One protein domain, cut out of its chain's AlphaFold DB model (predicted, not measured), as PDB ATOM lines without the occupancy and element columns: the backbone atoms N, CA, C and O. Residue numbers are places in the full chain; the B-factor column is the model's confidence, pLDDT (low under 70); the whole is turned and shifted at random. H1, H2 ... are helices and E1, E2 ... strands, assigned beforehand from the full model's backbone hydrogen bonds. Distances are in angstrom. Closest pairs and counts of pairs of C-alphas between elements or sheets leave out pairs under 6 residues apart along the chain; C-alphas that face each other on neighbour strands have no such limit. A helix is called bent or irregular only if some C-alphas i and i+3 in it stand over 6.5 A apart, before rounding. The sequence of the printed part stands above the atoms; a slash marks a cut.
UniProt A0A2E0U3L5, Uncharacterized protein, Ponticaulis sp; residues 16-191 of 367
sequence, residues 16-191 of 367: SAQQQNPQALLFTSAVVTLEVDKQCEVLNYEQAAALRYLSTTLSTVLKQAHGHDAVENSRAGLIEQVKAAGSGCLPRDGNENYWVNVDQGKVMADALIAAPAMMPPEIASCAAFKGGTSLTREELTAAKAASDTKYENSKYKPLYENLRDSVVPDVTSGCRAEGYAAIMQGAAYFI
ATOM      1  N   SER A  16     203.896 -25.095  89.667       35.25
ATOM      2  CA  SER A  16     205.351 -25.278  89.609       35.25
ATOM      3  C   SER A  16     205.934 -25.362  88.187       35.25
ATOM      4  O   SER A  16     207.103 -25.036  88.001       35.25
ATOM      5  N   ALA A  17     205.148 -25.745  87.175       36.78
ATOM      6  CA  ALA A  17     205.586 -25.865  85.778       36.78
ATOM      7  C   ALA A  17     205.456 -24.548  84.987       36.78
ATOM      8  O   ALA A  17     206.186 -24.323  84.022       36.78
ATOM      9  N   GLN A  18     204.572 -23.639  85.408       42.25
ATOM     10  CA  GLN A  18     204.372 -22.336  84.753       42.25
ATOM     11  C   GLN A  18     205.427 -21.293  85.119       42.25
ATOM     12  O   GLN A  18     205.686 -20.389  84.330       42.25
ATOM     13  N   GLN A  19     206.090 -21.443  86.268       42.00
ATOM     14  CA  GLN A  19     207.269 -20.648  86.624       42.00
ATOM     15  C   GLN A  19     208.555 -21.098  85.895       42.00
ATOM     16  O   GLN A  19     209.573 -20.426  86.029       42.00
ATOM     17  N   GLN A  20     208.542 -22.198  85.124       49.19
ATOM     18  CA  GLN A  20     209.769 -22.861  84.645       49.19
ATOM     19  C   GLN A  20     209.917 -23.005  83.120       49.19
ATOM     20  O   GLN A  20     210.938 -23.529  82.678       49.19
ATOM     21  N   ASN A  21     208.981 -22.517  82.294       68.00
ATOM     22  CA  ASN A  21     209.149 -22.544  80.833       68.00
ATOM     23  C   ASN A  21     209.105 -21.136  80.202       68.00
ATOM     24  O   ASN A  21     208.021 -20.637  79.883       68.00
ATOM     25  N   PRO A  22     210.272 -20.507  79.963       79.25
ATOM     26  CA  PRO A  22     210.375 -19.194  79.325       79.25
ATOM     27  C   PRO A  22     209.633 -19.104  77.984       79.25
ATOM     28  O   PRO A  22     209.032 -18.077  77.684       79.25
ATOM     29  N   GLN A  23     209.598 -20.187  77.198       85.88
ATOM     30  CA  GLN A  23     208.918 -20.218  75.899       85.88
ATOM     31  C   GLN A  23     207.393 -20.141  76.038       85.88
ATOM     32  O   GLN A  23     206.733 -19.519  75.208       85.88
ATOM     33  N   ALA A  24     206.828 -20.730  77.098       86.94
ATOM     34  CA  ALA A  24     205.395 -20.647  77.374       86.94
ATOM     35  C   ALA A  24     204.977 -19.222  77.767       86.94
ATOM     36  O   ALA A  24     203.922 -18.762  77.340       86.94
ATOM     37  N   LEU A  25     205.825 -18.498  78.510       88.44
ATOM     38  CA  LEU A  25     205.584 -17.091  78.847       88.44
ATOM     39  C   LEU A  25     205.607 -16.205  77.596       88.44
ATOM     40  O   LEU A  25     204.663 -15.451  77.372       88.44
ATOM     41  N   LEU A  26     206.628 -16.352  76.740       91.75
ATOM     42  CA  LEU A  26     206.697 -15.629  75.464       91.75
ATOM     43  C   LEU A  26     205.482 -15.934  74.573       91.75
ATOM     44  O   LEU A  26     204.921 -15.036  73.946       91.75
ATOM     45  N   PHE A  27     205.038 -17.194  74.558       94.12
ATOM     46  CA  PHE A  27     203.854 -17.619  73.819       94.12
ATOM     47  C   PHE A  27     202.585 -16.938  74.338       94.12
ATOM     48  O   PHE A  27     201.823 -16.386  73.544       94.12
ATOM     49  N   THR A  28     202.373 -16.923  75.658       93.81
ATOM     50  CA  THR A  28     201.237 -16.231  76.277       93.81
ATOM     51  C   THR A  28     201.245 -14.745  75.943       93.81
ATOM     52  O   THR A  28     200.223 -14.238  75.480       93.81
ATOM     53  N   SER A  29     202.379 -14.056  76.097       95.38
ATOM     54  CA  SER A  29     202.464 -12.628  75.780       95.38
ATOM     55  C   SER A  29     202.178 -12.353  74.307       95.38
ATOM     56  O   SER A  29     201.411 -11.441  74.007       95.38
ATOM     57  N   ALA A  30     202.707 -13.164  73.384       95.94
ATOM     58  CA  ALA A  30     202.428 -13.018  71.957       95.94
ATOM     59  C   ALA A  30     200.935 -13.217  71.634       95.94
ATOM     60  O   ALA A  30     200.347 -12.387  70.943       95.94
ATOM     61  N   VAL A  31     200.302 -14.275  72.155       95.94
ATOM     62  CA  VAL A  31     198.877 -14.570  71.905       95.94
ATOM     63  C   VAL A  31     197.970 -13.492  72.490       95.94
ATOM     64  O   VAL A  31     197.107 -12.982  71.779       95.94
ATOM     65  N   VAL A  32     198.184 -13.114  73.751       95.19
ATOM     66  CA  VAL A  32     197.389 -12.075  74.421       95.19
ATOM     67  C   VAL A  32     197.536 -10.740  73.698       95.19
ATOM     68  O   VAL A  32     196.533 -10.090  73.419       95.19
ATOM     69  N   THR A  33     198.761 -10.348  73.335       96.12
ATOM     70  CA  THR A  33     198.997  -9.085  72.618       96.12
ATOM     71  C   THR A  33     198.288  -9.070  71.271       96.12
ATOM     72  O   THR A  33     197.632  -8.085  70.951       96.12
ATOM     73  N   LEU A  34     198.382 -10.156  70.496       94.56
ATOM     74  CA  LEU A  34     197.705 -10.272  69.203       94.56
ATOM     75  C   LEU A  34     196.178 -10.254  69.336       94.56
ATOM     76  O   LEU A  34     195.507  -9.761  68.434       94.56
ATOM     77  N   GLU A  35     195.620 -10.793  70.421       93.50
ATOM     78  CA  GLU A  35     194.175 -10.740  70.652       93.50
ATOM     79  C   GLU A  35     193.718  -9.337  71.064       93.50
ATOM     80  O   GLU A  35     192.759  -8.826  70.494       93.50
ATOM     81  N   VAL A  36     194.442  -8.677  71.975       92.19
ATOM     82  CA  VAL A  36     194.171  -7.278  72.352       92.19
ATOM     83  C   VAL A  36     194.310  -6.353  71.140       92.19
ATOM     84  O   VAL A  36     193.496  -5.452  70.950       92.19
ATOM     85  N   ASP A  37     195.299  -6.591  70.275       91.69
ATOM     86  CA  ASP A  37     195.524  -5.806  69.060       91.69
ATOM     87  C   ASP A  37     194.313  -5.789  68.118       91.69
ATOM     88  O   ASP A  37     193.996  -4.742  67.555       91.69
ATOM     89  N   LYS A  38     193.559  -6.893  68.021       85.94
ATOM     90  CA  LYS A  38     192.336  -6.954  67.198       85.94
ATOM     91  C   LYS A  38     191.284  -5.920  67.608       85.94
ATOM     92  O   LYS A  38     190.470  -5.539  66.769       85.94
ATOM     93  N   GLN A  39     191.271  -5.515  68.879       82.38
ATOM     94  CA  GLN A  39     190.290  -4.584  69.443       82.38
ATOM     95  C   GLN A  39     190.869  -3.182  69.683       82.38
ATOM     96  O   GLN A  39     190.144  -2.197  69.562       82.38
ATOM     97  N   CYS A  40     192.153  -3.089  70.028       85.62
ATOM     98  CA  CYS A  40     192.797  -1.862  70.500       85.62
ATOM     99  C   CYS A  40     193.850  -1.274  69.554       85.62
ATOM    100  O   CYS A  40     194.311  -0.164  69.798       85.62
ATOM    101  N   GLU A  41     194.290  -2.004  68.527       85.94
ATOM    102  CA  GLU A  41     195.371  -1.569  67.625       85.94
ATOM    103  C   GLU A  41     196.635  -1.100  68.350       85.94
ATOM    104  O   GLU A  41     197.191  -0.005  68.141       85.94
ATOM    105  N   VAL A  42     197.067  -1.936  69.285       89.25
ATOM    106  CA  VAL A  42     198.241  -1.655  70.103       89.25
ATOM    107  C   VAL A  42     199.525  -1.849  69.306       89.25
ATOM    108  O   VAL A  42     200.534  -1.260  69.692       89.25
ATOM    109  N   LEU A  43     199.489  -2.624  68.221       91.38
ATOM    110  CA  LEU A  43     200.608  -2.921  67.340       91.38
ATOM    111  C   LEU A  43     200.478  -2.190  66.006       91.38
ATOM    112  O   LEU A  43     199.386  -1.968  65.488       91.38
ATOM    113  N   ASN A  44     201.629  -1.885  65.422       88.44
ATOM    114  CA  ASN A  44     201.714  -1.625  63.994       88.44
ATOM    115  C   ASN A  44     201.769  -2.957  63.221       88.44
ATOM    116  O   ASN A  44     202.052  -4.019  63.787       88.44
ATOM    117  N   TYR A  45     201.527  -2.917  61.914       85.94
ATOM    118  CA  TYR A  45     201.442  -4.114  61.079       85.94
ATOM    119  C   TYR A  45     202.709  -4.972  61.101       85.94
ATOM    120  O   TYR A  45     202.623  -6.194  61.229       85.94
ATOM    121  N   GLU A  46     203.885  -4.349  61.031       89.31
ATOM    122  CA  GLU A  46     205.169  -5.041  61.103       89.31
ATOM    123  C   GLU A  46     205.350  -5.777  62.437       89.31
ATOM    124  O   GLU A  46     205.848  -6.906  62.475       89.31
ATOM    125  N   GLN A  47     204.858  -5.180  63.528       94.44
ATOM    126  CA  GLN A  47     204.920  -5.768  64.861       94.44
ATOM    127  C   GLN A  47     203.949  -6.945  64.985       94.44
ATOM    128  O   GLN A  47     204.304  -7.995  65.525       94.44
ATOM    129  N   ALA A  48     202.735  -6.807  64.445       92.38
ATOM    130  CA  ALA A  48     201.763  -7.892  64.396       92.38
ATOM    131  C   ALA A  48     202.275  -9.072  63.554       92.38
ATOM    132  O   ALA A  48     202.120 -10.225  63.959       92.38
ATOM    133  N   ALA A  49     202.923  -8.809  62.414       90.25
ATOM    134  CA  ALA A  49     203.545  -9.842  61.588       90.25
ATOM    135  C   ALA A  49     204.668 -10.575  62.344       90.25
ATOM    136  O   ALA A  49     204.652 -11.807  62.422       90.25
ATOM    137  N   ALA A  50     205.582  -9.830  62.977       94.56
ATOM    138  CA  ALA A  50     206.660 -10.394  63.786       94.56
ATOM    139  C   ALA A  50     206.129 -11.258  64.948       94.56
ATOM    140  O   ALA A  50     206.580 -12.387  65.150       94.56
ATOM    141  N   LEU A  51     205.111 -10.787  65.678       95.75
ATOM    142  CA  LEU A  51     204.507 -11.558  66.770       95.75
ATOM    143  C   LEU A  51     203.745 -12.793  66.297       95.75
ATOM    144  O   LEU A  51     203.768 -13.812  66.988       95.75
ATOM    145  N   ARG A  52     203.078 -12.747  65.138       94.06
ATOM    146  CA  ARG A  52     202.432 -13.939  64.559       94.06
ATOM    147  C   ARG A  52     203.460 -15.003  64.209       94.06
ATOM    148  O   ARG A  52     203.219 -16.176  64.508       94.06
ATOM    149  N   TYR A  53     204.597 -14.601  63.640       92.56
ATOM    150  CA  TYR A  53     205.722 -15.504  63.410       92.56
ATOM    151  C   TYR A  53     206.194 -16.121  64.733       92.56
ATOM    152  O   TYR A  53     206.182 -17.344  64.866       92.56
ATOM    153  N   LEU A  54     206.484 -15.299  65.751       93.94
ATOM    154  CA  LEU A  54     206.935 -15.777  67.061       93.94
ATOM    155  C   LEU A  54     205.936 -16.748  67.710       93.94
ATOM    156  O   LEU A  54     206.314 -17.844  68.115       93.94
ATOM    157  N   SER A  55     204.651 -16.383  67.773       94.62
ATOM    158  CA  SER A  55     203.585 -17.235  68.325       94.62
ATOM    159  C   SER A  55     203.485 -18.567  67.584       94.62
ATOM    160  O   SER A  55     203.233 -19.596  68.206       94.62
ATOM    161  N   THR A  56     203.665 -18.572  66.262       92.75
ATOM    162  CA  THR A  56     203.602 -19.799  65.454       92.75
ATOM    163  C   THR A  56     204.809 -20.691  65.722       92.75
ATOM    164  O   THR A  56     204.636 -21.876  66.006       92.75
ATOM    165  N   THR A  57     206.016 -20.124  65.726       91.38
ATOM    166  CA  THR A  57     207.257 -20.848  66.031       91.38
ATOM    167  C   THR A  57     207.221 -21.444  67.440       91.38
ATOM    168  O   THR A  57     207.436 -22.644  67.608       91.38
ATOM    169  N   LEU A  58     206.853 -20.645  68.448       92.44
ATOM    170  CA  LEU A  58     206.712 -21.117  69.827       92.44
ATOM    171  C   LEU A  58     205.624 -22.184  69.954       92.44
ATOM    172  O   LEU A  58     205.815 -23.160  70.669       92.44
ATOM    173  N   SER A  59     204.506 -22.045  69.237       92.88
ATOM    174  CA  SER A  59     203.451 -23.061  69.227       92.88
ATOM    175  C   SER A  59     203.970 -24.402  68.719       92.88
ATOM    176  O   SER A  59     203.701 -25.417  69.350       92.88
ATOM    177  N   THR A  60     204.749 -24.420  67.636       91.88
ATOM    178  CA  THR A  60     205.355 -25.651  67.108       91.88
ATOM    179  C   THR A  60     206.262 -26.319  68.140       91.88
ATOM    180  O   THR A  60     206.110 -27.513  68.401       91.88
ATOM    181  N   VAL A  61     207.148 -25.551  68.783       89.81
ATOM    182  CA  VAL A  61     208.056 -26.068  69.823       89.81
ATOM    183  C   VAL A  61     207.273 -26.598  71.027       89.81
ATOM    184  O   VAL A  61     207.514 -27.708  71.501       89.81
ATOM    185  N   LEU A  62     206.275 -25.849  71.498       90.69
ATOM    186  CA  LEU A  62     205.444 -26.257  72.629       90.69
ATOM    187  C   LEU A  62     204.607 -27.499  72.310       90.69
ATOM    188  O   LEU A  62     204.438 -28.345  73.182       90.69
ATOM    189  N   LYS A  63     204.110 -27.649  71.077       91.81
ATOM    190  CA  LYS A  63     203.347 -28.834  70.651       91.81
ATOM    191  C   LYS A  63     204.208 -30.090  70.656       91.81
ATOM    192  O   LYS A  63     203.719 -31.149  71.037       91.81
ATOM    193  N   GLN A  64     205.477 -29.972  70.269       89.12
ATOM    194  CA  GLN A  64     206.431 -31.079  70.342       89.12
ATOM    195  C   GLN A  64     206.714 -31.493  71.792       89.12
ATOM    196  O   GLN A  64     206.844 -32.681  72.068       89.12
ATOM    197  N   ALA A  65     206.775 -30.530  72.715       88.06
ATOM    198  CA  ALA A  65     207.076 -30.793  74.120       88.06
ATOM    199  C   ALA A  65     205.864 -31.261  74.950       88.06
ATOM    200  O   ALA A  65     206.019 -32.101  75.832       88.06
ATOM    201  N   HIS A  66     204.668 -30.720  74.688       85.94
ATOM    202  CA  HIS A  66     203.491 -30.858  75.565       85.94
ATOM    203  C   HIS A  66     202.270 -31.493  74.890       85.94
ATOM    204  O   HIS A  66     201.249 -31.704  75.539       85.94
ATOM    205  N   GLY A  67     202.360 -31.803  73.595       88.12
ATOM    206  CA  GLY A  67     201.257 -32.346  72.806       88.12
ATOM    207  C   GLY A  67     200.389 -31.272  72.147       88.12
ATOM    208  O   GLY A  67     200.266 -30.139  72.619       88.12
ATOM    209  N   HIS A  68     199.776 -31.645  71.021       93.06
ATOM    210  CA  HIS A  68     198.998 -30.739  70.175       93.06
ATOM    211  C   HIS A  68     197.826 -30.086  70.924       93.06
ATOM    212  O   HIS A  68     197.725 -28.858  70.980       93.06
ATOM    213  N   ASP A  69     196.978 -30.910  71.539       92.12
ATOM    214  CA  ASP A  69     195.717 -30.459  72.130       92.12
ATOM    215  C   ASP A  69     195.937 -29.567  73.352       92.12
ATOM    216  O   ASP A  69     195.198 -28.609  73.558       92.12
ATOM    217  N   ALA A  70     196.991 -29.813  74.135       88.06
ATOM    218  CA  ALA A  70     197.323 -28.985  75.292       88.06
ATOM    219  C   ALA A  70     197.637 -27.533  74.888       88.06
ATOM    220  O   ALA A  70     197.178 -26.587  75.533       88.06
ATOM    221  N   VAL A  71     198.395 -27.346  73.803       90.56
ATOM    222  CA  VAL A  71     198.788 -26.016  73.319       90.56
ATOM    223  C   VAL A  71     197.617 -25.292  72.663       90.56
ATOM    224  O   VAL A  71     197.418 -24.107  72.929       90.56
ATOM    225  N   GLU A  72     196.821 -25.986  71.848       91.88
ATOM    226  CA  GLU A  72     195.650 -25.376  71.206       91.88
ATOM    227  C   GLU A  72     194.554 -25.021  72.216       91.88
ATOM    228  O   GLU A  72     194.017 -23.915  72.164       91.88
ATOM    229  N   ASN A  73     194.290 -25.882  73.204       90.44
ATOM    230  CA  ASN A  73     193.343 -25.571  74.277       90.44
ATOM    231  C   ASN A  73     193.813 -24.381  75.121       90.44
ATOM    232  O   ASN A  73     193.004 -23.527  75.484       90.44
ATOM    233  N   SER A  74     195.118 -24.275  75.399       88.75
ATOM    234  CA  SER A  74     195.673 -23.105  76.086       88.75
ATOM    235  C   SER A  74     195.506 -21.825  75.262       88.75
ATOM    236  O   SER A  74     195.013 -20.819  75.775       88.75
ATOM    237  N   ARG A  75     195.835 -21.865  73.963       92.69
ATOM    238  CA  ARG A  75     195.636 -20.733  73.045       92.69
ATOM    239  C   ARG A  75     194.174 -20.286  73.023       92.69
ATOM    240  O   ARG A  75     193.908 -19.096  73.180       92.69
ATOM    241  N   ALA A  76     193.243 -21.220  72.841       92.31
ATOM    242  CA  ALA A  76     191.813 -20.932  72.823       92.31
ATOM    243  C   ALA A  76     191.344 -20.331  74.156       92.31
ATOM    244  O   ALA A  76     190.643 -19.323  74.161       92.31
ATOM    245  N   GLY A  77     191.801 -20.886  75.283       92.81
ATOM    246  CA  GLY A  77     191.504 -20.360  76.613       92.81
ATOM    247  C   GLY A  77     191.978 -18.918  76.811       92.81
ATOM    248  O   GLY A  77     191.218 -18.098  77.318       92.81
ATOM    249  N   LEU A  78     193.195 -18.581  76.370       92.00
ATOM    250  CA  LEU A  78     193.714 -17.206  76.426       92.00
ATOM    251  C   LEU A  78     192.870 -16.240  75.585       92.00
ATOM    252  O   LEU A  78     192.555 -15.143  76.040       92.00
ATOM    253  N   ILE A  79     192.481 -16.652  74.375       92.25
ATOM    254  CA  ILE A  79     191.639 -15.848  73.479       92.25
ATOM    255  C   ILE A  79     190.281 -15.560  74.128       92.25
ATOM    256  O   ILE A  79     189.844 -14.412  74.162       92.25
ATOM    257  N   GLU A  80     189.623 -16.584  74.673       92.12
ATOM    258  CA  GLU A  80     188.318 -16.415  75.316       92.12
ATOM    259  C   GLU A  80     188.402 -15.558  76.585       92.12
ATOM    260  O   GLU A  80     187.508 -14.755  76.836       92.12
ATOM    261  N   GLN A  81     189.499 -15.640  77.344       90.31
ATOM    262  CA  GLN A  81     189.728 -14.767  78.501       90.31
ATOM    263  C   GLN A  81     189.844 -13.289  78.105       90.31
ATOM    264  O   GLN A  81     189.208 -12.442  78.734       90.31
ATOM    265  N   VAL A  82     190.608 -12.973  77.051       89.56
ATOM    266  CA  VAL A  82     190.736 -11.592  76.556       89.56
ATOM    267  C   VAL A  82     189.385 -11.071  76.061       89.56
ATOM    268  O   VAL A  82     188.982  -9.975  76.441       89.56
ATOM    269  N   LYS A  83     188.640 -11.869  75.285       88.75
ATOM    270  CA  LYS A  83     187.292 -11.493  74.821       88.75
ATOM    271  C   LYS A  83     186.306 -11.286  75.969       88.75
ATOM    272  O   LYS A  83     185.496 -10.367  75.921       88.75
ATOM    273  N   ALA A  84     186.356 -12.131  76.997       87.75
ATOM    274  CA  ALA A  84     185.490 -12.003  78.165       87.75
ATOM    275  C   ALA A  84     185.797 -10.738  78.983       87.75
ATOM    276  O   ALA A  84     184.910 -10.219  79.660       87.75
ATOM    277  N   ALA A  85     187.030 -10.229  78.910       86.19
ATOM    278  CA  ALA A  85     187.438  -9.015  79.605       86.19
ATOM    279  C   ALA A  85     186.916  -7.723  78.941       86.19
ATOM    280  O   ALA A  85     186.855  -6.688  79.608       86.19
ATOM    281  N   GLY A  86     186.490  -7.756  77.668       76.06
ATOM    282  CA  GLY A  86     185.927  -6.581  76.997       76.06
ATOM    283  C   GLY A  86     185.330  -6.834  75.606       76.06
ATOM    284  O   GLY A  86     185.851  -7.605  74.803       76.06
ATOM    285  N   SER A  87     184.235  -6.123  75.301       71.75
ATOM    286  CA  SER A  87     183.575  -6.114  73.982       71.75
ATOM    287  C   SER A  87     184.114  -5.046  73.014       71.75
ATOM    288  O   SER A  87     183.751  -5.043  71.839       71.75
ATOM    289  N   GLY A  88     184.971  -4.146  73.501       78.31
ATOM    290  CA  GLY A  88     185.676  -3.111  72.742       78.31
ATOM    291  C   GLY A  88     187.142  -3.064  73.164       78.31
ATOM    292  O   GLY A  88     187.633  -4.033  73.735       78.31
ATOM    293  N   CYS A  89     187.849  -1.955  72.921       85.00
ATOM    294  CA  CYS A  89     189.228  -1.869  73.398       85.00
ATOM    295  C   CYS A  89     189.293  -2.029  74.928       85.00
ATOM    296  O   CYS A  89     188.586  -1.350  75.675       85.00
ATOM    297  N   LEU A  90     190.132  -2.965  75.373       86.62
ATOM    298  CA  LEU A  90     190.317  -3.342  76.764       86.62
ATOM    299  C   LEU A  90     190.846  -2.151  77.590       86.62
ATOM    300  O   LEU A  90     191.977  -1.717  77.354       86.62
ATOM    301  N   PRO A  91     190.099  -1.627  78.582       85.94
ATOM    302  CA  PRO A  91     190.589  -0.526  79.409       85.94
ATOM    303  C   PRO A  91     191.825  -0.960  80.202       85.94
ATOM    304  O   PRO A  91     191.944  -2.125  80.567       85.94
ATOM    305  N   ARG A  92     192.758  -0.036  80.473       87.31
ATOM    306  CA  ARG A  92     193.957  -0.338  81.280       87.31
ATOM    307  C   ARG A  92     193.620  -0.651  82.733       87.31
ATOM    308  O   ARG A  92     194.144  -1.622  83.276       87.31
ATOM    309  N   ASP A  93     192.731   0.140  83.315       87.06
ATOM    310  CA  ASP A  93     192.326   0.011  84.709       87.06
ATOM    311  C   ASP A  93     191.610  -1.327  84.940       87.06
ATOM    312  O   ASP A  93     190.634  -1.650  84.258       87.06
ATOM    313  N   GLY A  94     192.111  -2.121  85.889       85.31
ATOM    314  CA  GLY A  94     191.568  -3.441  86.219       85.31
ATOM    315  C   GLY A  94     191.957  -4.567  85.254       85.31
ATOM    316  O   GLY A  94     191.493  -5.693  85.428       85.31
ATOM    317  N   ASN A  95     192.803  -4.294  84.254       89.69
ATOM    318  CA  ASN A  95     193.307  -5.273  83.282       89.69
ATOM    319  C   ASN A  95     194.839  -5.236  83.167       89.69
ATOM    320  O   ASN A  95     195.413  -5.538  82.116       89.69
ATOM    321  N   GLU A  96     195.527  -4.868  84.247       91.38
ATOM    322  CA  GLU A  96     196.968  -4.608  84.263       91.38
ATOM    323  C   GLU A  96     197.769  -5.819  83.764       91.38
ATOM    324  O   GLU A  96     198.735  -5.664  83.021       91.38
ATOM    325  N   ASN A  97     197.326  -7.038  84.087       87.62
ATOM    326  CA  ASN A  97     197.978  -8.276  83.652       87.62
ATOM    327  C   ASN A  97     197.956  -8.470  82.124       87.62
ATOM    328  O   ASN A  97     198.928  -8.967  81.549       87.62
ATOM    329  N   TYR A  98     196.880  -8.068  81.442       91.38
ATOM    330  CA  TYR A  98     196.824  -8.112  79.979       91.38
ATOM    331  C   TYR A  98     197.740  -7.051  79.374       91.38
ATOM    332  O   TYR A  98     198.475  -7.330  78.430       91.38
ATOM    333  N   TRP A  99     197.775  -5.859  79.967       93.31
ATOM    334  CA  TRP A  99     198.630  -4.777  79.491       93.31
ATOM    335  C   TRP A  99     200.123  -5.020  79.729       93.31
ATOM    336  O   TRP A  99     200.928  -4.639  78.886       93.31
ATOM    337  N   VAL A 100     200.502  -5.746  80.786       92.81
ATOM    338  CA  VAL A 100     201.876  -6.249  80.953       92.81
ATOM    339  C   VAL A 100     202.264  -7.164  79.791       92.81
ATOM    340  O   VAL A 100     203.357  -7.015  79.244       92.81
ATOM    341  N   ASN A 101     201.370  -8.069  79.376       93.94
ATOM    342  CA  ASN A 101     201.602  -8.921  78.210       93.94
ATOM    343  C   ASN A 101     201.706  -8.101  76.922       93.94
ATOM    344  O   ASN A 101     202.611  -8.362  76.138       93.94
ATOM    345  N   VAL A 102     200.847  -7.092  76.734       94.69
ATOM    346  CA  VAL A 102     200.899  -6.181  75.577       94.69
ATOM    347  C   VAL A 102     202.229  -5.435  75.506       94.69
ATOM    348  O   VAL A 102     202.856  -5.387  74.448       94.69
ATOM    349  N   ASP A 103     202.683  -4.867  76.623       94.62
ATOM    350  CA  ASP A 103     203.940  -4.123  76.675       94.62
ATOM    351  C   ASP A 103     205.136  -5.048  76.388       94.62
ATOM    352  O   ASP A 103     206.035  -4.678  75.631       94.62
ATOM    353  N   GLN A 104     205.126  -6.280  76.909       95.12
ATOM    354  CA  GLN A 104     206.137  -7.292  76.585       95.12
ATOM    355  C   GLN A 104     206.056  -7.750  75.122       95.12
ATOM    356  O   GLN A 104     207.086  -7.848  74.463       95.12
ATOM    357  N   GLY A 105     204.860  -7.980  74.580       96.75
ATOM    358  CA  GLY A 105     204.662  -8.371  73.185       96.75
ATOM    359  C   GLY A 105     205.211  -7.327  72.215       96.75
ATOM    360  O   GLY A 105     205.891  -7.685  71.259       96.75
ATOM    361  N   LYS A 106     205.023  -6.032  72.497       96.25
ATOM    362  CA  LYS A 106     205.641  -4.945  71.714       96.25
ATOM    363  C   LYS A 106     207.164  -5.047  71.682       96.25
ATOM    364  O   LYS A 106     207.760  -4.938  70.618       96.25
ATOM    365  N   VAL A 107     207.779  -5.297  72.839       96.81
ATOM    366  CA  VAL A 107     209.233  -5.497  72.955       96.81
ATOM    367  C   VAL A 107     209.680  -6.700  72.133       96.81
ATOM    368  O   VAL A 107     210.675  -6.615  71.417       96.81
ATOM    369  N   MET A 108     208.933  -7.805  72.208       96.88
ATOM    370  CA  MET A 108     209.244  -9.004  71.437       96.88
ATOM    371  C   MET A 108     209.182  -8.727  69.933       96.88
ATOM    372  O   MET A 108     210.095  -9.094  69.201       96.88
ATOM    373  N   ALA A 109     208.134  -8.042  69.476       97.31
ATOM    374  CA  ALA A 109     207.954  -7.675  68.077       97.31
ATOM    375  C   ALA A 109     209.133  -6.845  67.545       97.31
ATOM    376  O   ALA A 109     209.730  -7.193  66.528       97.31
ATOM    377  N   ASP A 110     209.504  -5.791  68.273       97.50
ATOM    378  CA  ASP A 110     210.581  -4.878  67.886       97.50
ATOM    379  C   ASP A 110     211.954  -5.564  67.901       97.50
ATOM    380  O   ASP A 110     212.807  -5.264  67.062       97.50
ATOM    381  N   ALA A 111     212.166  -6.515  68.817       97.19
ATOM    382  CA  ALA A 111     213.366  -7.346  68.846       97.19
ATOM    383  C   ALA A 111     213.475  -8.237  67.599       97.19
ATOM    384  O   ALA A 111     214.545  -8.314  67.000       97.19
ATOM    385  N   LEU A 112     212.370  -8.854  67.163       96.69
ATOM    386  CA  LEU A 112     212.333  -9.657  65.936       96.69
ATOM    387  C   LEU A 112     212.537  -8.808  64.674       96.69
ATOM    388  O   LEU A 112     213.217  -9.253  63.755       96.69
ATOM    389  N   ILE A 113     211.987  -7.591  64.631       96.44
ATOM    390  CA  ILE A 113     212.191  -6.640  63.522       96.44
ATOM    391  C   ILE A 113     213.660  -6.209  63.430       96.44
ATOM    392  O   ILE A 113     214.195  -6.069  62.333       96.44
ATOM    393  N   ALA A 114     214.325  -6.026  64.572       96.94
ATOM    394  CA  ALA A 114     215.710  -5.567  64.639       96.94
ATOM    395  C   ALA A 114     216.756  -6.676  64.434       96.94
ATOM    396  O   ALA A 114     217.879  -6.394  64.011       96.94
ATOM    397  N   ALA A 115     216.420  -7.930  64.750       96.56
ATOM    398  CA  ALA A 115     217.359  -9.051  64.718       96.56
ATOM    399  C   ALA A 115     218.046  -9.288  63.359       96.56
ATOM    400  O   ALA A 115     219.252  -9.544  63.359       96.56
ATOM    401  N   PRO A 116     217.369  -9.158  62.199       95.38
ATOM    402  CA  PRO A 116     217.997  -9.297  60.887       95.38
ATOM    403  C   PRO A 116     219.268  -8.474  60.661       95.38
ATOM    404  O   PRO A 116     220.202  -8.945  60.015       95.38
ATOM    405  N   ALA A 117     219.350  -7.267  61.216       95.38
ATOM    406  CA  ALA A 117     220.526  -6.414  61.056       95.38
ATOM    407  C   ALA A 117     221.777  -6.959  61.767       95.38
ATOM    408  O   ALA A 117     222.893  -6.554  61.451       95.38
ATOM    409  N   MET A 118     221.597  -7.889  62.710       95.94
ATOM    410  CA  MET A 118     222.676  -8.548  63.449       95.94
ATOM    411  C   MET A 118     223.272  -9.744  62.697       95.94
ATOM    412  O   MET A 118     224.192 -10.387  63.204       95.94
ATOM    413  N   MET A 119     222.764 -10.070  61.502       95.06
ATOM    414  CA  MET A 119     223.344 -11.126  60.678       95.06
ATOM    415  C   MET A 119     224.815 -10.831  60.331       95.06
ATOM    416  O   MET A 119     225.165  -9.673  60.064       95.06
ATOM    417  N   PRO A 120     225.665 -11.871  60.246       94.38
ATOM    418  CA  PRO A 120     227.070 -11.739  59.873       94.38
ATOM    419  C   PRO A 120     227.302 -10.979  58.552       94.38
ATOM    420  O   PRO A 120     226.496 -11.115  57.621       94.38
ATOM    421  N   PRO A 121     228.397 -10.197  58.437       90.44
ATOM    422  CA  PRO A 121     228.678  -9.302  57.309       90.44
ATOM    423  C   PRO A 121     228.649  -9.986  55.934       90.44
ATOM    424  O   PRO A 121     228.255  -9.360  54.953       90.44
ATOM    425  N   GLU A 122     228.990 -11.270  55.854       92.56
ATOM    426  CA  GLU A 122     228.969 -12.044  54.612       92.56
ATOM    427  C   GLU A 122     227.565 -12.250  54.016       92.56
ATOM    428  O   GLU A 122     227.441 -12.506  52.820       92.56
ATOM    429  N   ILE A 123     226.501 -12.113  54.814       92.69
ATOM    430  CA  ILE A 123     225.121 -12.100  54.316       92.69
ATOM    431  C   ILE A 123     224.789 -10.659  53.930       92.69
ATOM    432  O   ILE A 123     224.489  -9.833  54.790       92.69
ATOM    433  N   ALA A 124     224.909 -10.338  52.639       88.44
ATOM    434  CA  ALA A 124     224.711  -8.979  52.127       88.44
ATOM    435  C   ALA A 124     223.230  -8.573  52.026       88.44
ATOM    436  O   ALA A 124     222.896  -7.402  52.221       88.44
ATOM    437  N   SER A 125     222.352  -9.533  51.725       91.25
ATOM    438  CA  SER A 125     220.907  -9.333  51.657       91.25
ATOM    439  C   SER A 125     220.149 -10.621  51.977       91.25
ATOM    440  O   SER A 125     220.712 -11.717  51.919       91.25
ATOM    441  N   CYS A 126     218.876 -10.490  52.347       93.69
ATOM    442  CA  CYS A 126     217.994 -11.628  52.597       93.69
ATOM    443  C   CYS A 126     216.524 -11.255  52.384       93.69
ATOM    444  O   CYS A 126     216.105 -10.151  52.731       93.69
ATOM    445  N   ALA A 127     215.734 -12.174  51.828       91.56
ATOM    446  CA  ALA A 127     214.299 -11.985  51.628       91.56
ATOM    447  C   ALA A 127     213.460 -12.581  52.775       91.56
ATOM    448  O   ALA A 127     213.917 -13.414  53.557       91.56
ATOM    449  N   ALA A 128     212.185 -12.192  52.858       89.75
ATOM    450  CA  ALA A 128     211.242 -12.764  53.827       89.75
ATOM    451  C   ALA A 128     210.616 -14.097  53.402       89.75
ATOM    452  O   ALA A 128     210.107 -14.846  54.235       89.75
ATOM    453  N   PHE A 129     210.648 -14.404  52.109       89.38
ATOM    454  CA  PHE A 129     210.144 -15.646  51.538       89.38
ATOM    455  C   PHE A 129     210.815 -15.904  50.188       89.38
ATOM    456  O   PHE A 129     211.431 -15.014  49.597       89.38
ATOM    457  N   LYS A 130     210.676 -17.133  49.687       88.44
ATOM    458  CA  LYS A 130     211.242 -17.551  48.404       88.44
ATOM    459  C   LYS A 130     210.726 -16.681  47.255       88.44
ATOM    460  O   LYS A 130     209.524 -16.635  47.011       88.44
ATOM    461  N   GLY A 131     211.641 -16.037  46.529       80.06
ATOM    462  CA  GLY A 131     211.312 -15.154  45.404       80.06
ATOM    463  C   GLY A 131     210.776 -13.774  45.805       80.06
ATOM    464  O   GLY A 131     210.366 -13.018  44.931       80.06
ATOM    465  N   GLY A 132     210.764 -13.443  47.100       78.69
ATOM    466  CA  GLY A 132     210.479 -12.088  47.566       78.69
ATOM    467  C   GLY A 132     211.652 -11.135  47.329       78.69
ATOM    468  O   GLY A 132     212.777 -11.568  47.075       78.69
ATOM    469  N   THR A 133     211.393  -9.834  47.450       82.94
ATOM    470  CA  THR A 133     212.436  -8.802  47.400       82.94
ATOM    471  C   THR A 133     213.421  -8.992  48.551       82.94
ATOM    472  O   THR A 133     213.019  -9.103  49.713       82.94
ATOM    473  N   SER A 134     214.711  -9.045  48.227       88.44
ATOM    474  CA  SER A 134     215.774  -9.123  49.225       88.44
ATOM    475  C   SER A 134     216.034  -7.754  49.834       88.44
ATOM    476  O   SER A 134     216.247  -6.793  49.104       88.44
ATOM    477  N   LEU A 135     216.084  -7.703  51.161       88.62
ATOM    478  CA  LEU A 135     216.428  -6.504  51.916       88.62
ATOM    479  C   LEU A 135     217.941  -6.431  52.079       88.62
ATOM    480  O   LEU A 135     218.588  -7.422  52.433       88.62
ATOM    481  N   THR A 136     218.498  -5.262  51.819       90.31
ATOM    482  CA  THR A 136     219.905  -4.916  51.980       90.31
ATOM    483  C   THR A 136     220.257  -4.689  53.447       90.31
ATOM    484  O   THR A 136     219.412  -4.379  54.288       90.31
ATOM    485  N   ARG A 137     221.547  -4.797  53.779       88.75
ATOM    486  CA  ARG A 137     222.032  -4.490  55.133       88.75
ATOM    487  C   ARG A 137     221.709  -3.059  55.580       88.75
ATOM    488  O   ARG A 137     221.479  -2.857  56.770       88.75
ATOM    489  N   GLU A 138     221.710  -2.091  54.669       88.56
ATOM    490  CA  GLU A 138     221.390  -0.696  54.987       88.56
ATOM    491  C   GLU A 138     219.949  -0.566  55.493       88.56
ATOM    492  O   GLU A 138     219.735  -0.098  56.612       88.56
ATOM    493  N   GLU A 139     218.986  -1.112  54.745       89.50
ATOM    494  CA  GLU A 139     217.569  -1.108  55.124       89.50
ATOM    495  C   GLU A 139     217.335  -1.829  56.465       89.50
ATOM    496  O   GLU A 139     216.624  -1.339  57.346       89.50
ATOM    497  N   LEU A 140     217.990  -2.977  56.679       91.81
ATOM    498  CA  LEU A 140     217.895  -3.706  57.948       91.81
ATOM    499  C   LEU A 140     218.489  -2.903  59.115       91.81
ATOM    500  O   LEU A 140     217.935  -2.899  60.216       91.81
ATOM    501  N   THR A 141     219.600  -2.200  58.888       92.25
ATOM    502  CA  THR A 141     220.244  -1.363  59.910       92.25
ATOM    503  C   THR A 141     219.340  -0.202  60.320       92.25
ATOM    504  O   THR A 141     219.244   0.091  61.513       92.25
ATOM    505  N   ALA A 142     218.622   0.402  59.369       88.69
ATOM    506  CA  ALA A 142     217.623   1.428  59.655       88.69
ATOM    507  C   ALA A 142     216.488   0.888  60.548       88.69
ATOM    508  O   ALA A 142     216.160   1.498  61.569       88.69
ATOM    509  N   ALA A 143     215.962  -0.305  60.237       90.06
ATOM    510  CA  ALA A 143     214.944  -0.963  61.063       90.06
ATOM    511  C   ALA A 143     215.433  -1.236  62.498       90.06
ATOM    512  O   ALA A 143     214.709  -1.004  63.468       90.06
ATOM    513  N   LYS A 144     216.689  -1.675  62.659       95.00
ATOM    514  CA  LYS A 144     217.298  -1.866  63.983       95.00
ATOM    515  C   LYS A 144     217.445  -0.548  64.743       95.00
ATOM    516  O   LYS A 144     217.083  -0.502  65.916       95.00
ATOM    517  N   ALA A 145     217.950   0.505  64.102       93.94
ATOM    518  CA  ALA A 145     218.176   1.801  64.743       93.94
ATOM    519  C   ALA A 145     216.878   2.414  65.302       93.94
ATOM    520  O   ALA A 145     216.879   2.966  66.408       93.94
ATOM    521  N   ALA A 146     215.760   2.258  64.582       90.12
ATOM    522  CA  ALA A 146     214.442   2.683  65.052       90.12
ATOM    523  C   ALA A 146     214.036   1.971  66.358       90.12
ATOM    524  O   ALA A 146     213.584   2.617  67.308       90.12
ATOM    525  N   SER A 147     214.255   0.654  66.441       93.06
ATOM    526  CA  SER A 147     213.988  -0.126  67.654       93.06
ATOM    527  C   SER A 147     214.972   0.185  68.790       93.06
ATOM    528  O   SER A 147     214.538   0.382  69.923       93.06
ATOM    529  N   ASP A 148     216.279   0.273  68.523       93.31
ATOM    530  CA  ASP A 148     217.294   0.552  69.553       93.31
ATOM    531  C   ASP A 148     217.004   1.871  70.284       93.31
ATOM    532  O   ASP A 148     217.016   1.919  71.516       93.31
ATOM    533  N   THR A 149     216.676   2.923  69.527       93.56
ATOM    534  CA  THR A 149     216.364   4.257  70.065       93.56
ATOM    535  C   THR A 149     215.202   4.201  71.060       93.56
ATOM    536  O   THR A 149     215.228   4.843  72.110       93.56
ATOM    537  N   LYS A 150     214.185   3.377  70.780       92.12
ATOM    538  CA  LYS A 150     213.015   3.197  71.652       92.12
ATOM    539  C   LYS A 150     213.361   2.522  72.983       92.12
ATOM    540  O   LYS A 150     212.680   2.758  73.986       92.12
ATOM    541  N   TYR A 151     214.388   1.672  73.006       95.06
ATOM    542  CA  TYR A 151     214.727   0.846  74.165       95.06
ATOM    543  C   TYR A 151     215.990   1.281  74.914       95.06
ATOM    544  O   TYR A 151     216.243   0.733  75.985       95.06
ATOM    545  N   GLU A 152     216.726   2.291  74.444       92.06
ATOM    546  CA  GLU A 152     218.005   2.730  75.025       92.06
ATOM    547  C   GLU A 152     217.957   2.946  76.550       92.06
ATOM    548  O   GLU A 152     218.827   2.445  77.267       92.06
ATOM    549  N   ASN A 153     216.905   3.619  77.033       92.19
ATOM    550  CA  ASN A 153     216.669   3.940  78.449       92.19
ATOM    551  C   ASN A 153     215.439   3.214  79.033       92.19
ATOM    552  O   ASN A 153     214.876   3.626  80.049       92.19
ATOM    553  N   SER A 154     214.976   2.145  78.381       93.69
ATOM    554  CA  SER A 154     213.772   1.416  78.783       93.69
ATOM    555  C   SER A 154     214.081   0.301  79.782       93.69
ATOM    556  O   SER A 154     215.043  -0.448  79.618       93.69
ATOM    557  N   LYS A 155     213.181   0.075  80.752       94.00
ATOM    558  CA  LYS A 155     213.232  -1.106  81.641       94.00
ATOM    559  C   LYS A 155     213.184  -2.439  80.878       94.00
ATOM    560  O   LYS A 155     213.560  -3.471  81.422       94.00
ATOM    561  N   TYR A 156     212.706  -2.419  79.633       93.88
ATOM    562  CA  TYR A 156     212.612  -3.593  78.770       93.88
ATOM    563  C   TYR A 156     213.861  -3.838  77.913       93.88
ATOM    564  O   TYR A 156     213.888  -4.830  77.189       93.88
ATOM    565  N   LYS A 157     214.902  -2.997  78.009       95.12
ATOM    566  CA  LYS A 157     216.156  -3.169  77.261       95.12
ATOM    567  C   LYS A 157     216.749  -4.583  77.366       95.12
ATOM    568  O   LYS A 157     217.033  -5.153  76.316       95.12
ATOM    569  N   PRO A 158     216.838  -5.216  78.556       94.88
ATOM    570  CA  PRO A 158     217.393  -6.568  78.647       94.88
ATOM    571  C   PRO A 158     216.560  -7.614  77.897       94.88
ATOM    572  O   PRO A 158     217.118  -8.522  77.291       94.88
ATOM    573  N   LEU A 159     215.226  -7.488  77.918       92.25
ATOM    574  CA  LEU A 159     214.332  -8.385  77.180       92.25
ATOM    575  C   LEU A 159     214.478  -8.181  75.667       92.25
ATOM    576  O   LEU A 159     214.549  -9.160  74.928       92.25
ATOM    577  N   TYR A 160     214.540  -6.922  75.224       96.44
ATOM    578  CA  TYR A 160     214.743  -6.554  73.825       96.44
ATOM    579  C   TYR A 160     216.053  -7.132  73.271       96.44
ATOM    580  O   TYR A 160     216.030  -7.851  72.276       96.44
ATOM    581  N   GLU A 161     217.180  -6.858  73.933       96.00
ATOM    582  CA  GLU A 161     218.510  -7.290  73.485       96.00
ATOM    583  C   GLU A 161     218.635  -8.815  73.499       96.00
ATOM    584  O   GLU A 161     219.042  -9.401  72.499       96.00
ATOM    585  N   ASN A 162     218.205  -9.469  74.586       93.81
ATOM    586  CA  ASN A 162     218.263 -10.925  74.691       93.81
ATOM    587  C   ASN A 162     217.458 -11.602  73.573       93.81
ATOM    588  O   ASN A 162     217.985 -12.476  72.886       93.81
ATOM    589  N   LEU A 163     216.212 -11.169  73.340       93.75
ATOM    590  CA  LEU A 163     215.393 -11.787  72.302       93.75
ATOM    591  C   LEU A 163     215.944 -11.502  70.902       93.75
ATOM    592  O   LEU A 163     216.024 -12.432  70.097       93.75
ATOM    593  N   ARG A 164     216.365 -10.259  70.629       95.94
ATOM    594  CA  ARG A 164     216.965  -9.866  69.346       95.94
ATOM    595  C   ARG A 164     218.152 -10.763  69.021       95.94
ATOM    596  O   ARG A 164     218.224 -11.289  67.918       95.94
ATOM    597  N   ASP A 165     219.045 -10.961  69.986       95.06
ATOM    598  CA  ASP A 165     220.272 -11.728  69.793       95.06
ATOM    599  C   ASP A 165     219.990 -13.242  69.724       95.06
ATOM    600  O   ASP A 165     220.627 -13.959  68.951       95.06
ATOM    601  N   SER A 166     218.989 -13.735  70.464       91.06
ATOM    602  CA  SER A 166     218.649 -15.166  70.508       91.06
ATOM    603  C   SER A 166     218.144 -15.738  69.179       91.06
ATOM    604  O   SER A 166     218.335 -16.924  68.925       91.06
ATOM    605  N   VAL A 167     217.527 -14.913  68.324       91.44
ATOM    606  CA  VAL A 167     216.953 -15.355  67.040       91.44
ATOM    607  C   VAL A 167     217.897 -15.158  65.846       91.44
ATOM    608  O   VAL A 167     217.622 -15.658  64.756       91.44
ATOM    609  N   VAL A 168     219.032 -14.469  66.028       94.31
ATOM    610  CA  VAL A 168     220.036 -14.240  64.969       94.31
ATOM    611  C   VAL A 168     220.524 -15.537  64.312       94.31
ATOM    612  O   VAL A 168     220.645 -15.542  63.082       94.31
ATOM    613  N   PRO A 169     220.786 -16.641  65.047       93.50
ATOM    614  CA  PRO A 169     221.208 -17.898  64.430       93.50
ATOM    615  C   PRO A 169     220.182 -18.451  63.435       93.50
ATOM    616  O   PRO A 169     220.569 -18.887  62.349       93.50
ATOM    617  N   ASP A 170     218.889 -18.370  63.757       88.75
ATOM    618  CA  ASP A 170     217.808 -18.859  62.895       88.75
ATOM    619  C   ASP A 170     217.682 -18.009  61.626       88.75
ATOM    620  O   ASP A 170     217.578 -18.551  60.521       88.75
ATOM    621  N   VAL A 171     217.767 -16.678  61.765       92.88
ATOM    622  CA  VAL A 171     217.766 -15.750  60.620       92.88
ATOM    623  C   VAL A 171     218.959 -16.051  59.711       92.88
ATOM    624  O   VAL A 171     218.803 -16.267  58.511       92.88
ATOM    625  N   THR A 172     220.152 -16.128  60.305       95.50
ATOM    626  CA  THR A 172     221.421 -16.365  59.605       95.50
ATOM    627  C   THR A 172     221.394 -17.690  58.848       95.50
ATOM    628  O   THR A 172     221.814 -17.746  57.693       95.50
ATOM    629  N   SER A 173     220.893 -18.750  59.485       94.38
ATOM    630  CA  SER A 173     220.797 -20.084  58.892       94.38
ATOM    631  C   SER A 173     219.889 -20.087  57.660       94.38
ATOM    632  O   SER A 173     220.324 -20.503  56.585       94.38
ATOM    633  N   GLY A 174     218.670 -19.545  57.782       92.94
ATOM    634  CA  GLY A 174     217.724 -19.468  56.665       92.94
ATOM    635  C   GLY A 174     218.264 -18.630  55.507       92.94
ATOM    636  O   GLY A 174     218.323 -19.097  54.370       92.94
ATOM    637  N   CYS A 175     218.767 -17.431  55.800       94.75
ATOM    638  CA  CYS A 175     219.311 -16.539  54.781       94.75
ATOM    639  C   CYS A 175     220.530 -17.135  54.061       94.75
ATOM    640  O   CYS A 175     220.650 -16.986  52.848       94.75
ATOM    641  N   ARG A 176     221.421 -17.842  54.769       95.19
ATOM    642  CA  ARG A 176     222.605 -18.463  54.155       95.19
ATOM    643  C   ARG A 176     222.256 -19.688  53.308       95.19
ATOM    644  O   ARG A 176     222.880 -19.892  52.272       95.19
ATOM    645  N   ALA A 177     221.310 -20.511  53.757       93.69
ATOM    646  CA  ALA A 177     220.942 -21.744  53.064       93.69
ATOM    647  C   ALA A 177     220.027 -21.487  51.860       93.69
ATOM    648  O   ALA A 177     220.214 -22.074  50.799       93.69
ATOM    649  N   GLU A 178     219.051 -20.598  52.025       93.31
ATOM    650  CA  GLU A 178     217.917 -20.468  51.111       93.31
ATOM    651  C   GLU A 178     217.807 -19.073  50.473       93.31
ATOM    652  O   GLU A 178     217.015 -18.869  49.553       93.31
ATOM    653  N   GLY A 179     218.571 -18.088  50.961       92.31
ATOM    654  CA  GLY A 179     218.438 -16.682  50.561       92.31
ATOM    655  C   GLY A 179     217.226 -15.968  51.175       92.31
ATOM    656  O   GLY A 179     216.990 -14.794  50.882       92.31
ATOM    657  N   TYR A 180     216.450 -16.646  52.027       93.75
ATOM    658  CA  TYR A 180     215.296 -16.073  52.718       93.75
ATOM    659  C   TYR A 180     215.098 -16.662  54.118       93.75
ATOM    660  O   TYR A 180     215.481 -17.798  54.394       93.75
ATOM    661  N   ALA A 181     214.436 -15.909  54.998       93.44
ATOM    662  CA  ALA A 181     213.997 -16.390  56.306       93.44
ATOM    663  C   ALA A 181     212.666 -15.738  56.714       93.44
ATOM    664  O   ALA A 181     212.520 -14.520  56.671       93.44
ATOM    665  N   ALA A 182     211.693 -16.534  57.169       89.75
ATOM    666  CA  ALA A 182     210.349 -16.035  57.497       89.75
ATOM    667  C   ALA A 182     210.329 -14.998  58.639       89.75
ATOM    668  O   ALA A 182     209.460 -14.130  58.669       89.75
ATOM    669  N   ILE A 183     211.312 -15.033  59.542       91.12
ATOM    670  CA  ILE A 183     211.481 -14.024  60.598       91.12
ATOM    671  C   ILE A 183     211.741 -12.611  60.045       91.12
ATOM    672  O   ILE A 183     211.409 -11.623  60.697       91.12
ATOM    673  N   MET A 184     212.246 -12.497  58.811       91.81
ATOM    674  CA  MET A 184     212.472 -11.218  58.134       91.81
ATOM    675  C   MET A 184     211.168 -10.480  57.805       91.81
ATOM    676  O   MET A 184     211.225  -9.307  57.452       91.81
ATOM    677  N   GLN A 185     209.996 -11.128  57.898       89.44
ATOM    678  CA  GLN A 185     208.708 -10.508  57.559       89.44
ATOM    679  C   GLN A 185     208.469  -9.199  58.319       89.44
ATOM    680  O   GLN A 185     208.014  -8.232  57.718       89.44
ATOM    681  N   GLY A 186     208.812  -9.143  59.611       89.75
ATOM    682  CA  GLY A 186     208.695  -7.912  60.396       89.75
ATOM    683  C   GLY A 186     209.543  -6.778  59.811       89.75
ATOM    684  O   GLY A 186     209.023  -5.705  59.528       89.75
ATOM    685  N   ALA A 187     210.828  -7.032  59.553       90.81
ATOM    686  CA  ALA A 187     211.721  -6.044  58.944       90.81
ATOM    687  C   ALA A 187     211.254  -5.621  57.540       90.81
ATOM    688  O   ALA A 187     211.214  -4.431  57.247       90.81
ATOM    689  N   ALA A 188     210.819  -6.571  56.707       87.88
ATOM    690  CA  ALA A 188     210.306  -6.291  55.365       87.88
ATOM    691  C   ALA A 188     209.105  -5.339  55.386       87.88
ATOM    692  O   ALA A 188     209.040  -4.403  54.594       87.88
ATOM    693  N   TYR A 189     208.164  -5.556  56.308       85.69
ATOM    694  CA  TYR A 189     207.009  -4.675  56.446       85.69
ATOM    695  C   TYR A 189     207.356  -3.329  57.077       85.69
ATOM    696  O   TYR A 189     206.744  -2.333  56.700       85.69
ATOM    697  N   PHE A 190     208.335  -3.279  57.986       86.62
ATOM    698  CA  PHE A 190     208.853  -2.013  58.502       86.62
ATOM    699  C   PHE A 190     209.410  -1.155  57.360       86.62
ATOM    700  O   PHE A 190     208.972  -0.025  57.182       86.62
ATOM    701  N   ILE A 191     210.313  -1.718  56.553       83.31
ATOM    702  CA  ILE A 191     210.955  -1.016  55.433       83.31
ATOM    703  C   ILE A 191     209.909  -0.599  54.402       83.31
ATOM    704  O   ILE A 191     209.808   0.574  54.080       83.31
TER     705      ILE A 191
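Overview. This is residues 16 to 191 of the 367 residues of an uncharacterized protein of Ponticaulis sp (UniProt A0A2E0U3L5). The long helix H4 runs through the middle along the length of the domain, with a group of helices on each half of it. Across its first half stand H1, H2 and H3, an up-and-down bundle in which H2 and H3 open as a V with H1 between them; round its second half pack the shorter H5, H6, H7 and H8, with the small strand hairpin E1 and E2 at that far end. The printed part has 176 residues, with eight named helices and two named strands in the order H1 H2 H3 H4 E1 E2 H5 H6 H7 H8; the sheet E1 - E2 is antiparallel and the class is mostly helix. It is compact, with a radius of gyration of the C-alphas of 16.5 A and spans of 48 by 36 by 30 A.

Along the chain. Find C-alpha 22 at (210.375, -19.194, 79.325); from there H1 runs 26.2 A to residue 40. Next come H2, residues 45 to 66, 30.5 A, and H3, residues 68 to 85, 26.4 A. At C-alpha 96, (196.968, -4.608, 84.263), H4 begins and runs 33.3 A to residue 118, with a kink of 25 degrees near residue 112; it is only just irregular, C-alphas 113 and 116 being 6.9 A apart. Then read E1, residues 125 to 127, E2, residues 134 to 136, H5, residues 137 to 151, 21.1 A, H6, residues 157 to 166, and H7, residues 168 to 178. H8, residues 182 to 191, ends at C-alpha 191, (210.955, -1.016, 55.433); it is only just irregular, C-alphas 183 and 186 being 6.7 A apart.

Arrangement. Begin at the hub, H4, which touches six helices. H1 touches its residues 98 to 108, about perpendicular at 74 degrees, closest at the C-alphas of Ser 29 and Asn 101, 4.5 A. H1 and H2 form a helical hairpin at a steep tilt of 40 degrees, closest at C-alphas 27 and 55, 5.5 A; H2 and H3 form another, closest at C-alphas 63 and 71, 6.0 A. Farther along H4, look for the closest C-alphas 114 and 144 with H5, 4.1 A, 111 and 164 with H6, 4.4 A, 115 and 168 with H7, 5.8 A, and 113 and 187 with H8, 4.6 A. H8 also touches H2, at a shallow tilt of 13 degrees, opposite ways, closest at C-alphas 186 and 46, 4.6 A. In the hairpin E1 and E2, N 126 and O 135 are within hydrogen-bond range at 3.1 A. Every O i to N i+4 pair is within range in H2, H3, H6 and H7, against 14 of 15 in H1, 16 of 19 in H4, 10 of 11 in H5 and 4 of 6 in H8.

Size, cuts and confidence. The two C-alphas farthest apart are those of Gly 94 and Glu 122, 49.7 A. The printed part has no cut and no long link. Its mean pLDDT is 89.7; look for values under 70 at residues 16 to 21.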